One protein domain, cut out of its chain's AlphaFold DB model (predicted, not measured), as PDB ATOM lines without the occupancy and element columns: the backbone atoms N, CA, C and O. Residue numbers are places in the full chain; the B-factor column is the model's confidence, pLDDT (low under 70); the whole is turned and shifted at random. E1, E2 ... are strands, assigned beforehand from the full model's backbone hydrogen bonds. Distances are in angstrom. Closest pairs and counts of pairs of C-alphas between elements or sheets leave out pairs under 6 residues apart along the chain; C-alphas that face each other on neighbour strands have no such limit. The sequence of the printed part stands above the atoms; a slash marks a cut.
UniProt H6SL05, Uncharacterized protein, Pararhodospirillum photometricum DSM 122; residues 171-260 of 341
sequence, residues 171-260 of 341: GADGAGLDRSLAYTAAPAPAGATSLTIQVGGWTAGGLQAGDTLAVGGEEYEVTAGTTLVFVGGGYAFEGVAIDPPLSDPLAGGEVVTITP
ATOM      1  N   GLY A 171     185.374 216.411 158.968       55.88
ATOM      2  CA  GLY A 171     184.061 215.902 159.359       55.88
ATOM      3  C   GLY A 171     182.900 216.832 159.006       55.88
ATOM      4  O   GLY A 171     183.083 218.029 158.795       55.88
ATOM      5  N   ALA A 172     181.686 216.267 158.993       46.91
ATOM      6  CA  ALA A 172     180.435 216.973 158.694       46.91
ATOM      7  C   ALA A 172     180.171 218.188 159.609       46.91
ATOM      8  O   ALA A 172     179.497 219.127 159.192       46.91
ATOM      9  N   ASP A 173     180.751 218.191 160.811       49.84
ATOM     10  CA  ASP A 173     180.528 219.217 161.837       49.84
ATOM     11  C   ASP A 173     181.619 220.304 161.884       49.84
ATOM     12  O   ASP A 173     181.642 221.116 162.808       49.84
ATOM     13  N   GLY A 174     182.565 220.327 160.936       53.62
ATOM     14  CA  GLY A 174     183.615 221.358 160.897       53.62
ATOM     15  C   GLY A 174     184.729 221.193 161.946       53.62
ATOM     16  O   GLY A 174     185.663 221.991 161.989       53.62
ATOM     17  N   ALA A 175     184.668 220.154 162.787       60.72
ATOM     18  CA  ALA A 175     185.709 219.827 163.758       60.72
ATOM     19  C   ALA A 175     186.833 218.995 163.122       60.72
ATOM     20  O   ALA A 175     186.588 217.969 162.481       60.72
ATOM     21  N   GLY A 176     188.075 219.433 163.319       64.94
ATOM     22  CA  GLY A 176     189.255 218.662 162.953       64.94
ATOM     23  C   GLY A 176     189.533 217.480 163.857       64.94
ATOM     24  O   GLY A 176     188.965 217.325 164.937       64.94
ATOM     25  N   LEU A 177     190.480 216.665 163.414       73.25
ATOM     26  CA  LEU A 177     191.009 215.551 164.182       73.25
ATOM     27  C   LEU A 177     191.937 216.051 165.306       73.25
ATOM     28  O   LEU A 177     192.849 216.841 165.046       73.25
ATOM     29  N   ASP A 178     191.742 215.584 166.545       74.25
ATOM     30  CA  ASP A 178     192.666 215.871 167.652       74.25
ATOM     31  C   ASP A 178     193.848 214.897 167.631       74.25
ATOM     32  O   ASP A 178     193.751 213.732 168.012       74.25
ATOM     33  N   ARG A 179     195.004 215.385 167.191       71.50
ATOM     34  CA  ARG A 179     196.201 214.559 166.997       71.50
ATOM     35  C   ARG A 179     196.945 214.225 168.291       71.50
ATOM     36  O   ARG A 179     197.931 213.499 168.242       71.50
ATOM     37  N   SER A 180     196.530 214.779 169.429       70.50
ATOM     38  CA  SER A 180     197.138 214.467 170.728       70.50
ATOM     39  C   SER A 180     196.611 213.168 171.343       70.50
ATOM     40  O   SER A 180     197.190 212.656 172.302       70.50
ATOM     41  N   LEU A 181     195.514 212.637 170.801       79.12
ATOM     42  CA  LEU A 181     194.840 211.464 171.332       79.12
ATOM     43  C   LEU A 181     195.458 210.161 170.831       79.12
ATOM     44  O   LEU A 181     195.990 210.076 169.725       79.12
ATOM     45  N   ALA A 182     195.335 209.123 171.656       83.81
ATOM     46  CA  ALA A 182     195.648 207.764 171.249       83.81
ATOM     47  C   ALA A 182     194.467 207.179 170.462       83.81
ATOM     48  O   ALA A 182     193.351 207.086 170.981       83.81
ATOM     49  N   TYR A 183     194.738 206.768 169.226       91.25
ATOM     50  CA  TYR A 183     193.809 206.045 168.366       91.25
ATOM     51  C   TYR A 183     194.172 204.564 168.383       91.25
ATOM     52  O   TYR A 183     195.355 204.225 168.347       91.25
ATOM     53  N   THR A 184     193.176 203.681 168.427       94.00
ATOM     54  CA  THR A 184     193.415 202.231 168.390       94.00
ATOM     55  C   THR A 184     192.517 201.532 167.387       94.00
ATOM     56  O   THR A 184     191.334 201.849 167.285       94.00
ATOM     57  N   ALA A 185     193.049 200.560 166.654       94.62
ATOM     58  CA  ALA A 185     192.260 199.775 165.715       94.62
ATOM     59  C   ALA A 185     191.430 198.714 166.451       94.62
ATOM     60  O   ALA A 185     191.873 198.120 167.434       94.62
ATOM     61  N   ALA A 186     190.214 198.462 165.973       94.44
ATOM     62  CA  ALA A 186     189.449 197.279 166.345       94.44
ATOM     63  C   ALA A 186     190.002 196.029 165.621       94.44
ATOM     64  O   ALA A 186     190.686 196.170 164.604       94.44
ATOM     65  N   PRO A 187     189.683 194.809 166.093       95.38
ATOM     66  CA  PRO A 187     190.090 193.585 165.411       95.38
ATOM     67  C   PRO A 187     189.582 193.541 163.964       95.38
ATOM     68  O   PRO A 187     188.412 193.836 163.705       95.38
ATOM     69  N   ALA A 188     190.437 193.127 163.031       95.69
ATOM     70  CA  ALA A 188     190.108 193.024 161.609       95.69
ATOM     71  C   ALA A 188     190.893 191.878 160.944       95.69
ATOM     72  O   ALA A 188     192.056 191.656 161.283       95.69
ATOM     73  N   PRO A 189     190.295 191.119 160.009       96.38
ATOM     74  CA  PRO A 189     191.007 190.060 159.301       96.38
ATOM     75  C   PRO A 189     191.966 190.625 158.241       96.38
ATOM     76  O   PRO A 189     191.744 191.711 157.705       96.38
ATOM     77  N   ALA A 190     192.983 189.840 157.871       95.56
ATOM     78  CA  ALA A 190     193.796 190.126 156.689       95.56
ATOM     79  C   ALA A 190     192.912 190.229 155.432       95.56
ATOM     80  O   ALA A 190     191.929 189.497 155.280       95.56
ATOM     81  N   GLY A 191     193.265 191.141 154.533       96.19
ATOM     82  CA  GLY A 191     192.511 191.470 153.326       96.19
ATOM     83  C   GLY A 191     191.315 192.400 153.548       96.19
ATOM     84  O   GLY A 191     190.599 192.690 152.591       96.19
ATOM     85  N   ALA A 192     191.069 192.875 154.774       96.75
ATOM     86  CA  ALA A 192     190.027 193.865 155.013       96.75
ATOM     87  C   ALA A 192     190.358 195.199 154.321       96.75
ATOM     88  O   ALA A 192     191.476 195.704 154.404       96.75
ATOM     89  N   THR A 193     189.353 195.776 153.661       96.62
ATOM     90  CA  THR A 193     189.415 197.080 152.971       96.62
ATOM     91  C   THR A 193     188.810 198.212 153.796       96.62
ATOM     92  O   THR A 193     188.688 199.340 153.324       96.62
ATOM     93  N   SER A 194     188.376 197.916 155.022       96.25
ATOM     94  CA  SER A 194     187.862 198.920 155.944       96.25
ATOM     95  C   SER A 194     188.216 198.583 157.384       96.25
ATOM     96  O   SER A 194     188.256 197.407 157.755       96.25
ATOM     97  N   LEU A 195     188.454 199.619 158.182       95.31
ATOM     98  CA  LEU A 195     188.817 199.519 159.592       95.31
ATOM     99  C   LEU A 195     187.791 200.219 160.478       95.31
ATOM    100  O   LEU A 195     187.070 201.116 160.047       95.31
ATOM    101  N   THR A 196     187.761 199.833 161.750       95.00
ATOM    102  CA  THR A 196     187.138 200.638 162.804       95.00
ATOM    103  C   THR A 196     188.234 201.163 163.717       95.00
ATOM    104  O   THR A 196     189.026 200.376 164.234       95.00
ATOM    105  N   ILE A 197     188.290 202.480 163.905       93.81
ATOM    106  CA  ILE A 197     189.319 203.154 164.705       93.81
ATOM    107  C   ILE A 197     188.648 203.779 165.921       93.81
ATOM    108  O   ILE A 197     187.824 204.677 165.790       93.81
ATOM    109  N   GLN A 198     188.995 203.303 167.108       92.31
ATOM    110  CA  GLN A 198     188.470 203.777 168.382       92.31
ATOM    111  C   GLN A 198     189.232 205.015 168.863       92.31
ATOM    112  O   GLN A 198     190.450 205.111 168.689       92.31
ATOM    113  N   VAL A 199     188.509 205.946 169.494       88.00
ATOM    114  CA  VAL A 199     189.050 207.211 170.006       88.00
ATOM    115  C   VAL A 199     188.649 207.406 171.466       88.00
ATOM    116  O   VAL A 199     187.468 207.362 171.820       88.00
ATOM    117  N   GLY A 200     189.632 207.644 172.335       79.56
ATOM    118  CA  GLY A 200     189.391 207.953 173.745       79.56
ATOM    119  C   GLY A 200     189.129 209.443 173.980       79.56
ATOM    120  O   GLY A 200     189.956 210.273 173.625       79.56
ATOM    121  N   GLY A 201     188.013 209.788 174.634       71.38
ATOM    122  CA  GLY A 201     187.785 211.137 175.178       71.38
ATOM    123  C   GLY A 201     187.449 212.237 174.161       71.38
ATOM    124  O   GLY A 201     187.503 213.412 174.511       71.38
ATOM    125  N   TRP A 202     187.082 211.873 172.931       74.56
ATOM    126  CA  TRP A 202     186.800 212.802 171.834       74.56
ATOM    127  C   TRP A 202     185.388 212.610 171.303       74.56
ATOM    128  O   TRP A 202     184.953 211.472 171.160       74.56
ATOM    129  N   THR A 203     184.676 213.699 171.009       72.75
ATOM    130  CA  THR A 203     183.241 213.641 170.682       72.75
ATOM    131  C   THR A 203     182.882 214.156 169.289       72.75
ATOM    132  O   THR A 203     181.720 214.055 168.913       72.75
ATOM    133  N   ALA A 204     183.829 214.711 168.521       72.38
ATOM    134  CA  ALA A 204     183.545 215.272 167.194       72.38
ATOM    135  C   ALA A 204     184.785 215.305 166.292       72.38
ATOM    136  O   ALA A 204     185.832 215.763 166.719       72.38
ATOM    137  N   GLY A 205     184.685 214.885 165.032       75.38
ATOM    138  CA  GLY A 205     185.790 214.959 164.069       75.38
ATOM    139  C   GLY A 205     185.570 214.048 162.865       75.38
ATOM    140  O   GLY A 205     184.561 213.345 162.790       75.38
ATOM    141  N   GLY A 206     186.517 214.029 161.933       80.44
ATOM    142  CA  GLY A 206     186.471 213.122 160.788       80.44
ATOM    143  C   GLY A 206     187.823 212.924 160.113       80.44
ATOM    144  O   GLY A 206     188.739 213.725 160.311       80.44
ATOM    145  N   LEU A 207     187.920 211.838 159.348       83.44
ATOM    146  CA  LEU A 207     189.029 211.545 158.439       83.44
ATOM    147  C   LEU A 207     188.636 211.959 157.028       83.44
ATOM    148  O   LEU A 207     187.466 211.859 156.651       83.44
ATOM    149  N   GLN A 208     189.616 212.381 156.242       80.81
ATOM    150  CA  GLN A 208     189.460 212.725 154.835       80.81
ATOM    151  C   GLN A 208     190.097 211.668 153.941       80.81
ATOM    152  O   GLN A 208     190.995 210.934 154.348       80.81
ATOM    153  N   ALA A 209     189.640 211.621 152.690       84.44
ATOM    154  CA  ALA A 209     190.363 210.887 151.664       84.44
ATOM    155  C   ALA A 209     191.782 211.471 151.506       84.44
ATOM    156  O   ALA A 209     191.949 212.692 151.517       84.44
ATOM    157  N   GLY A 210     192.778 210.600 151.369       83.44
ATOM    158  CA  GLY A 210     194.199 210.938 151.339       83.44
ATOM    159  C   GLY A 210     194.878 210.977 152.713       83.44
ATOM    160  O   GLY A 210     196.103 211.082 152.768       83.44
ATOM    161  N   ASP A 211     194.132 210.908 153.825       86.38
ATOM    162  CA  ASP A 211     194.749 210.747 155.148       86.38
ATOM    163  C   ASP A 211     195.494 209.406 155.204       86.38
ATOM    164  O   ASP A 211     195.022 208.399 154.689       86.38
ATOM    165  N   THR A 212     196.659 209.366 155.842       90.50
ATOM    166  CA  THR A 212     197.446 208.144 156.025       90.50
ATOM    167  C   THR A 212     197.269 207.602 157.440       90.50
ATOM    168  O   THR A 212     197.410 208.328 158.425       90.50
ATOM    169  N   LEU A 213     196.987 206.308 157.550       93.31
ATOM    170  CA  LEU A 213     196.897 205.555 158.794       93.31
ATOM    171  C   LEU A 213     198.108 204.635 158.906       93.31
ATOM    172  O   LEU A 213     198.265 203.737 158.086       93.31
ATOM    173  N   ALA A 214     198.927 204.807 159.937       93.81
ATOM    174  CA  ALA A 214     199.956 203.832 160.277       93.81
ATOM    175  C   ALA A 214     199.426 202.880 161.359       93.81
ATOM    176  O   ALA A 214     199.117 203.326 162.469       93.81
ATOM    177  N   VAL A 215     199.317 201.585 161.045       93.06
ATOM    178  CA  VAL A 215     198.806 200.531 161.944       93.06
ATOM    179  C   VAL A 215     199.710 199.309 161.864       93.06
ATOM    180  O   VAL A 215     199.991 198.808 160.781       93.06
ATOM    181  N   GLY A 216     200.198 198.824 163.010       83.75
ATOM    182  CA  GLY A 216     201.064 197.637 163.044       83.75
ATOM    183  C   GLY A 216     202.419 197.805 162.335       83.75
ATOM    184  O   GLY A 216     203.096 196.815 162.092       83.75
ATOM    185  N   GLY A 217     202.825 199.043 162.028       83.94
ATOM    186  CA  GLY A 217     204.051 199.353 161.282       83.94
ATOM    187  C   GLY A 217     203.865 199.494 159.767       83.94
ATOM    188  O   GLY A 217     204.825 199.855 159.095       83.94
ATOM    189  N   GLU A 218     202.656 199.264 159.253       91.44
ATOM    190  CA  GLU A 218     202.281 199.456 157.846       91.44
ATOM    191  C   GLU A 218     201.471 200.748 157.675       91.44
ATOM    192  O   GLU A 218     200.767 201.167 158.600       91.44
ATOM    193  N   GLU A 219     201.558 201.369 156.498       94.94
ATOM    194  CA  GLU A 219     200.835 202.598 156.151       94.94
ATOM    195  C   GLU A 219     199.707 202.321 155.151       94.94
ATOM    196  O   GLU A 219     199.886 201.601 154.169       94.94
ATOM    197  N   TYR A 220     198.549 202.932 155.395       95.38
ATOM    198  CA  TYR A 220     197.332 202.776 154.605       95.38
ATOM    199  C   TYR A 220     196.742 204.142 154.271       95.38
ATOM    200  O   TYR A 220     196.652 205.004 155.144       95.38
ATOM    201  N   GLU A 221     196.292 204.347 153.039       93.38
ATOM    202  CA  GLU A 221     195.603 205.570 152.633       93.38
ATOM    203  C   GLU A 221     194.096 205.440 152.871       93.38
ATOM    204  O   GLU A 221     193.469 204.458 152.475       93.38
ATOM    205  N   VAL A 222     193.493 206.445 153.502       91.88
ATOM    206  CA  VAL A 222     192.044 206.583 153.620       91.88
ATOM    207  C   VAL A 222     191.491 206.965 152.253       91.88
ATOM    208  O   VAL A 222     191.825 208.010 151.710       91.88
ATOM    209  N   THR A 223     190.606 206.151 151.690       89.94
ATOM    210  CA  THR A 223     190.084 206.379 150.327       89.94
ATOM    211  C   THR A 223     188.776 207.167 150.297       89.94
ATOM    212  O   THR A 223     188.384 207.695 149.256       89.94
ATOM    213  N   ALA A 224     188.089 207.280 151.436       86.06
ATOM    214  CA  ALA A 224     186.843 208.023 151.573       86.06
ATOM    215  C   ALA A 224     186.735 208.659 152.960       86.06
ATOM    216  O   ALA A 224     187.118 208.059 153.962       86.06
ATOM    217  N   GLY A 225     186.173 209.869 153.012       80.88
ATOM    218  CA  GLY A 225     185.974 210.565 154.278       80.88
ATOM    219  C   GLY A 225     184.986 209.841 155.196       80.88
ATOM    220  O   GLY A 225     184.015 209.242 154.733       80.88
ATOM    221  N   THR A 226     185.220 209.920 156.503       85.50
ATOM    222  CA  THR A 226     184.363 209.315 157.533       85.50
ATOM    223  C   THR A 226     184.279 210.218 158.755       85.50
ATOM    224  O   THR A 226     185.208 210.963 159.061       85.50
ATOM    225  N   THR A 227     183.161 210.163 159.470       85.19
ATOM    226  CA  THR A 227     182.914 210.972 160.668       85.19
ATOM    227  C   THR A 227     182.947 210.115 161.917       85.19
ATOM    228  O   THR A 227     182.596 208.936 161.892       85.19
ATOM    229  N   LEU A 228     183.328 210.728 163.032       85.94
ATOM    230  CA  LEU A 228     183.283 210.086 164.334       85.94
ATOM    231  C   LEU A 228     181.830 209.768 164.717       85.94
ATOM    232  O   LEU A 228     180.958 210.633 164.644       85.94
ATOM    233  N   VAL A 229     181.575 208.541 165.158       86.31
ATOM    234  CA  VAL A 229     180.260 208.066 165.600       86.31
ATOM    235  C   VAL A 229     180.349 207.466 167.001       86.31
ATOM    236  O   VAL A 229     181.389 206.947 167.406       86.31
ATOM    237  N   PHE A 230     179.261 207.552 167.769       84.81
ATOM    238  CA  PHE A 230     179.178 206.920 169.086       84.81
ATOM    239  C   PHE A 230     178.741 205.459 168.948       84.81
ATOM    240  O   PHE A 230     177.640 205.174 168.476       84.81
ATOM    241  N   VAL A 231     179.592 204.535 169.389       77.38
ATOM    242  CA  VAL A 231     179.436 203.088 169.219       77.38
ATOM    243  C   VAL A 231     179.801 202.388 170.520       77.38
ATOM    244  O   VAL A 231     180.878 202.595 171.076       77.38
ATOM    245  N   GLY A 232     178.912 201.528 171.018       70.69
ATOM    246  CA  GLY A 232     179.248 200.597 172.103       70.69
ATOM    247  C   GLY A 232     179.743 201.244 173.405       70.69
ATOM    248  O   GLY A 232     180.473 200.601 174.152       70.69
ATOM    249  N   GLY A 233     179.368 202.498 173.690       78.81
ATOM    250  CA  GLY A 233     179.802 203.220 174.894       78.81
ATOM    251  C   GLY A 233     181.045 204.103 174.717       78.81
ATOM    252  O   GLY A 233     181.469 204.724 175.687       78.81
ATOM    253  N   GLY A 234     181.606 204.187 173.507       84.25
ATOM    254  CA  GLY A 234     182.724 205.067 173.154       84.25
ATOM    255  C   GLY A 234     182.542 205.710 171.778       84.25
ATOM    256  O   GLY A 234     181.511 205.530 171.138       84.25
ATOM    257  N   TYR A 235     183.535 206.472 171.321       88.94
ATOM    258  CA  TYR A 235     183.531 207.068 169.985       88.94
ATOM    259  C   TYR A 235     184.510 206.335 169.065       88.94
ATOM    260  O   TYR A 235     185.600 205.944 169.490       88.94
ATOM    261  N   ALA A 236     184.123 206.140 167.808       91.12
ATOM    262  CA  ALA A 236     184.943 205.482 166.801       91.12
ATOM    263  C   ALA A 236     184.688 206.056 165.402       91.12
ATOM    264  O   ALA A 236     183.603 206.549 165.107       91.12
ATOM    265  N   PHE A 237     185.687 205.966 164.531       91.50
ATOM    266  CA  PHE A 237     185.501 206.053 163.089       91.50
ATOM    267  C   PHE A 237     185.157 204.651 162.587       91.50
ATOM    268  O   PHE A 237     186.019 203.772 162.577       91.50
ATOM    269  N   GLU A 238     183.898 204.415 162.226       92.19
ATOM    270  CA  GLU A 238     183.463 203.130 161.673       92.19
ATOM    271  C   GLU A 238     183.614 203.099 160.152       92.19
ATOM    272  O   GLU A 238     183.368 204.093 159.465       92.19
ATOM    273  N   GLY A 239     184.000 201.935 159.625       91.75
ATOM    274  CA  GLY A 239     184.041 201.689 158.184       91.75
ATOM    275  C   GLY A 239     185.043 202.564 157.430       91.75
ATOM    276  O   GLY A 239     184.783 202.939 156.290       91.75
ATOM    277  N   VAL A 240     186.176 202.899 158.051       93.81
ATOM    278  CA  VAL A 240     187.238 203.697 157.431       93.81
ATOM    279  C   VAL A 240     187.815 202.927 156.251       93.81
ATOM    280  O   VAL A 240     188.520 201.944 156.461       93.81
ATOM    281  N   ALA A 241     187.492 203.336 155.026       95.62
ATOM    282  CA  ALA A 241     187.943 202.659 153.817       95.62
ATOM    283  C   ALA A 241     189.442 202.899 153.589       95.62
ATOM    284  O   ALA A 241     189.870 204.052 153.565       95.62
ATOM    285  N   ILE A 242     190.214 201.826 153.398       97.00
ATOM    286  CA  ILE A 242     191.678 201.861 153.280       97.00
ATOM    287  C   ILE A 242     192.190 201.216 151.986       97.00
ATOM    288  O   ILE A 242     191.573 200.275 151.479       97.00
ATOM    289  N   ASP A 243     193.327 201.702 151.489       95.44
ATOM    290  CA  ASP A 243     194.106 201.103 150.396       95.44
ATOM    291  C   ASP A 243     195.618 201.176 150.716       95.44
ATOM    292  O   ASP A 243     196.080 202.225 151.169       95.44
ATOM    293  N   PRO A 244     196.410 200.099 150.524       96.38
ATOM    294  CA  PRO A 244     196.002 198.737 150.151       96.38
ATOM    295  C   PRO A 244     195.132 198.045 151.226       96.38
ATOM    296  O   PRO A 244     195.033 198.533 152.350       96.38
ATOM    297  N   PRO A 245     194.490 196.896 150.926       96.62
ATOM    298  CA  PRO A 245     193.849 196.078 151.957       96.62
ATOM    299  C   PRO A 245     194.862 195.617 153.014       96.62
ATOM    300  O   PRO A 245     196.029 195.397 152.685       96.62
ATOM    301  N   LEU A 246     194.406 195.400 154.254       95.94
ATOM    302  CA  LEU A 246     195.245 194.920 155.363       95.94
ATOM    303  C   LEU A 246     196.095 193.712 154.947       95.94
ATOM    304  O   LEU A 246     195.553 192.693 154.510       95.94
ATOM    305  N   SER A 247     197.412 193.799 155.121       92.56
ATOM    306  CA  SER A 247     198.334 192.698 154.816       92.56
ATOM    307  C   SER A 247     198.212 191.559 155.833       92.56
ATOM    308  O   SER A 247     198.096 190.396 155.446       92.56
ATOM    309  N   ASP A 248     198.149 191.913 157.117       93.44
ATOM    310  CA  ASP A 248     198.066 191.008 158.262       93.44
ATOM    311  C   ASP A 248     196.806 191.275 159.107       93.44
ATOM    312  O   ASP A 248     196.252 192.380 159.080       93.44
ATOM    313  N   PRO A 249     196.302 190.275 159.858       95.00
ATOM    314  CA  PRO A 249     195.156 190.480 160.732       95.00
ATOM    315  C   PRO A 249     195.522 191.362 161.934       95.00
ATOM    316  O   PRO A 249     196.582 191.199 162.537       95.00
ATOM    317  N   LEU A 250     194.594 192.226 162.338       95.88
ATOM    318  CA  LEU A 250     194.671 193.009 163.570       95.88
ATOM    319  C   LEU A 250     193.962 192.264 164.703       95.88
ATOM    320  O   LEU A 250     192.809 191.839 164.563       95.88
ATOM    321  N   ALA A 251     194.641 192.120 165.836       93.19
ATOM    322  CA  ALA A 251     194.100 191.523 167.052       93.19
ATOM    323  C   ALA A 251     193.194 192.498 167.827       93.19
ATOM    324  O   ALA A 251     192.377 192.053 168.638       93.19
ATOM    325  N   GLY A 252     193.309 193.799 167.558       92.62
ATOM    326  CA  GLY A 252     192.605 194.873 168.243       92.62
ATOM    327  C   GLY A 252     193.455 195.506 169.348       92.62
ATOM    328  O   GLY A 252     194.139 194.825 170.112       92.62
ATOM    329  N   GLY A 253     193.362 196.832 169.467       91.12
ATOM    330  CA  GLY A 253     194.133 197.640 170.413       91.12
ATOM    331  C   GLY A 253     195.470 198.144 169.868       91.12
ATOM    332  O   GLY A 253     196.164 198.880 170.571       91.12
ATOM    333  N   GLU A 254     195.836 197.793 168.632       94.00
ATOM    334  CA  GLU A 254     197.013 198.342 167.962       94.00
ATOM    335  C   GLU A 254     196.900 199.860 167.849       94.00
ATOM    336  O   GLU A 254     195.854 200.388 167.468       94.00
ATOM    337  N   VAL A 255     197.989 200.564 168.163       92.94
ATOM    338  CA  VAL A 255     198.048 202.023 168.047       92.94
ATOM    339  C   VAL A 255     197.971 202.415 166.576       92.94
ATOM    340  O   VAL A 255     198.727 201.907 165.748       92.94
ATOM    341  N   VAL A 256     197.079 203.353 166.284       93.19
ATOM    342  CA  VAL A 256     196.924 203.981 164.977       93.19
ATOM    343  C   VAL A 256     197.539 205.371 165.048       93.19
ATOM    344  O   VAL A 256     197.182 206.173 165.909       93.19
ATOM    345  N   THR A 257     198.461 205.672 164.140       90.75
ATOM    346  CA  THR A 257     198.923 207.051 163.933       90.75
ATOM    347  C   THR A 257     198.241 207.605 162.697       90.75
ATOM    348  O   THR A 257     198.264 206.967 161.649       90.75
ATOM    349  N   ILE A 258     197.622 208.777 162.821       88.12
ATOM    350  CA  ILE A 258     196.888 209.414 161.728       88.12
ATOM    351  C   ILE A 258     197.697 210.610 161.246       88.12
ATOM    352  O   ILE A 258     197.851 211.601 161.965       88.12
ATOM    353  N   THR A 259     198.206 210.513 160.024       83.81
ATOM    354  CA  THR A 259     198.895 211.597 159.329       83.81
ATOM    355  C   THR A 259     197.928 212.167 158.304       83.81
ATOM    356  O   THR A 259     197.623 211.489 157.330       83.81
ATOM    357  N   PRO A 260     197.409 213.387 158.490       74.56
ATOM    358  CA  PRO A 260     196.481 213.947 157.526       74.56
ATOM    359  C   PRO A 260     197.131 214.102 156.157       74.56
ATOM    360  O   PRO A 260     198.326 214.414 156.090       74.56
TER     361      PRO A 260
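Overview. This is residues 171 to 260 of the 341 residues of an uncharacterized protein of Pararhodospirillum photometricum DSM 122 (UniProt H6SL05). The domain is a small closed barrel of six strands, E1, E2, E6, E4, E3 and E7 round the ring, with a seventh strand, E5, outside the ring, paired with the first part of the long strand E6. The loops at residues 186 to 193 and 244 to 254 lie together at one end of the longest axis, while the loops around Gly 174 and Ala 204 lie toward the other. The printed part has 90 residues with seven named strands, E1 to E7 in that order along the chain, and no named helix; the pairs of neighbour strands are antiparallel. The class is all strand, although under half of the printed residues, 39 of 90, are in named strands. The whole is compact, with a radius of gyration of the C-alphas of 11.8 A, and its C-alphas span 32 by 26 by 20 A.

Along the chain. The printed part begins with residues 171 to 182, a stretch with no named element, starting at C-alpha 171 at (184.061, 215.902, 159.359). E1 is short, residues 183 to 185, beginning at C-alpha 183 at (193.809, 206.045, 168.366). E2, residues 194 to 199, measures 16.4 A from first to last C-alpha. Residues 200 to 211 again hold no named element. E3 is residues 212 to 215, and E4, residues 218 to 222, is 13.2 A long. E5, residues 226 to 231, is 14.1 A long. E6, residues 234 to 243, is the longest strand at 25.8 A, from C-alpha 234 at (182.724, 205.067, 173.154) to C-alpha 243 at (194.106, 201.103, 150.396). E7, residues 255 to 259, is 13.0 A long and ends at C-alpha 259 at (198.895, 211.597, 159.329).

Arrangement. In the barrel, E1 and E2 form a hairpin, antiparallel at 142 degrees between their directions; N 198 is 2.8 A from O 184, within hydrogen-bond range. On the other side of E2 is E6, at 149 degrees, with N 197 to O 237 at 2.9 A and N 237 to O 197 at 2.8 A. The pairing of E6 is staggered: it pairs with E5 over residues 234 to 237, with E2 over 235 to 241 and with E4 over 242 to 243. E5 and E4 are on one side of E6, and E2 is on the other. E5 and E6 are a hairpin at 143 degrees, with N 229 to O 236 at 2.8 A. E6 and E4 are antiparallel, with N 221 to O 243 at 2.8 A. E4 and E3 are a hairpin at 142 degrees, with N 213 to O 220 at 2.8 A. E3 and E7 stand at 164 degrees, with N 214 to O 257 at 2.8 A. E7 and E1 close the ring at 117 degrees, with N 256 to O 183 at 2.8 A. Among the pairs that are apart are E1 and E4, E2 and E4, and E5 and E7. Residues 206 to 207 pair with residues 226 to 227 of E5, antiparallel.

Size, cuts and confidence. The two C-alphas farthest apart are those of Gly 174 and Asp 248, 33.7 A; those of the first and last printed residues, Gly 171 and Pro 260, are 12.7 A apart. The printed part has no cut. The links E2 to E3, with 12 residues, and E6 to E7, with 11, are long; E1 to E2, with 8, is short, and E3 to E4, E4 to E5 and E5 to E6 are tight. The mean pLDDT of the printed part is 86.0, and confidence is low, under 70, at residues 171 to 176.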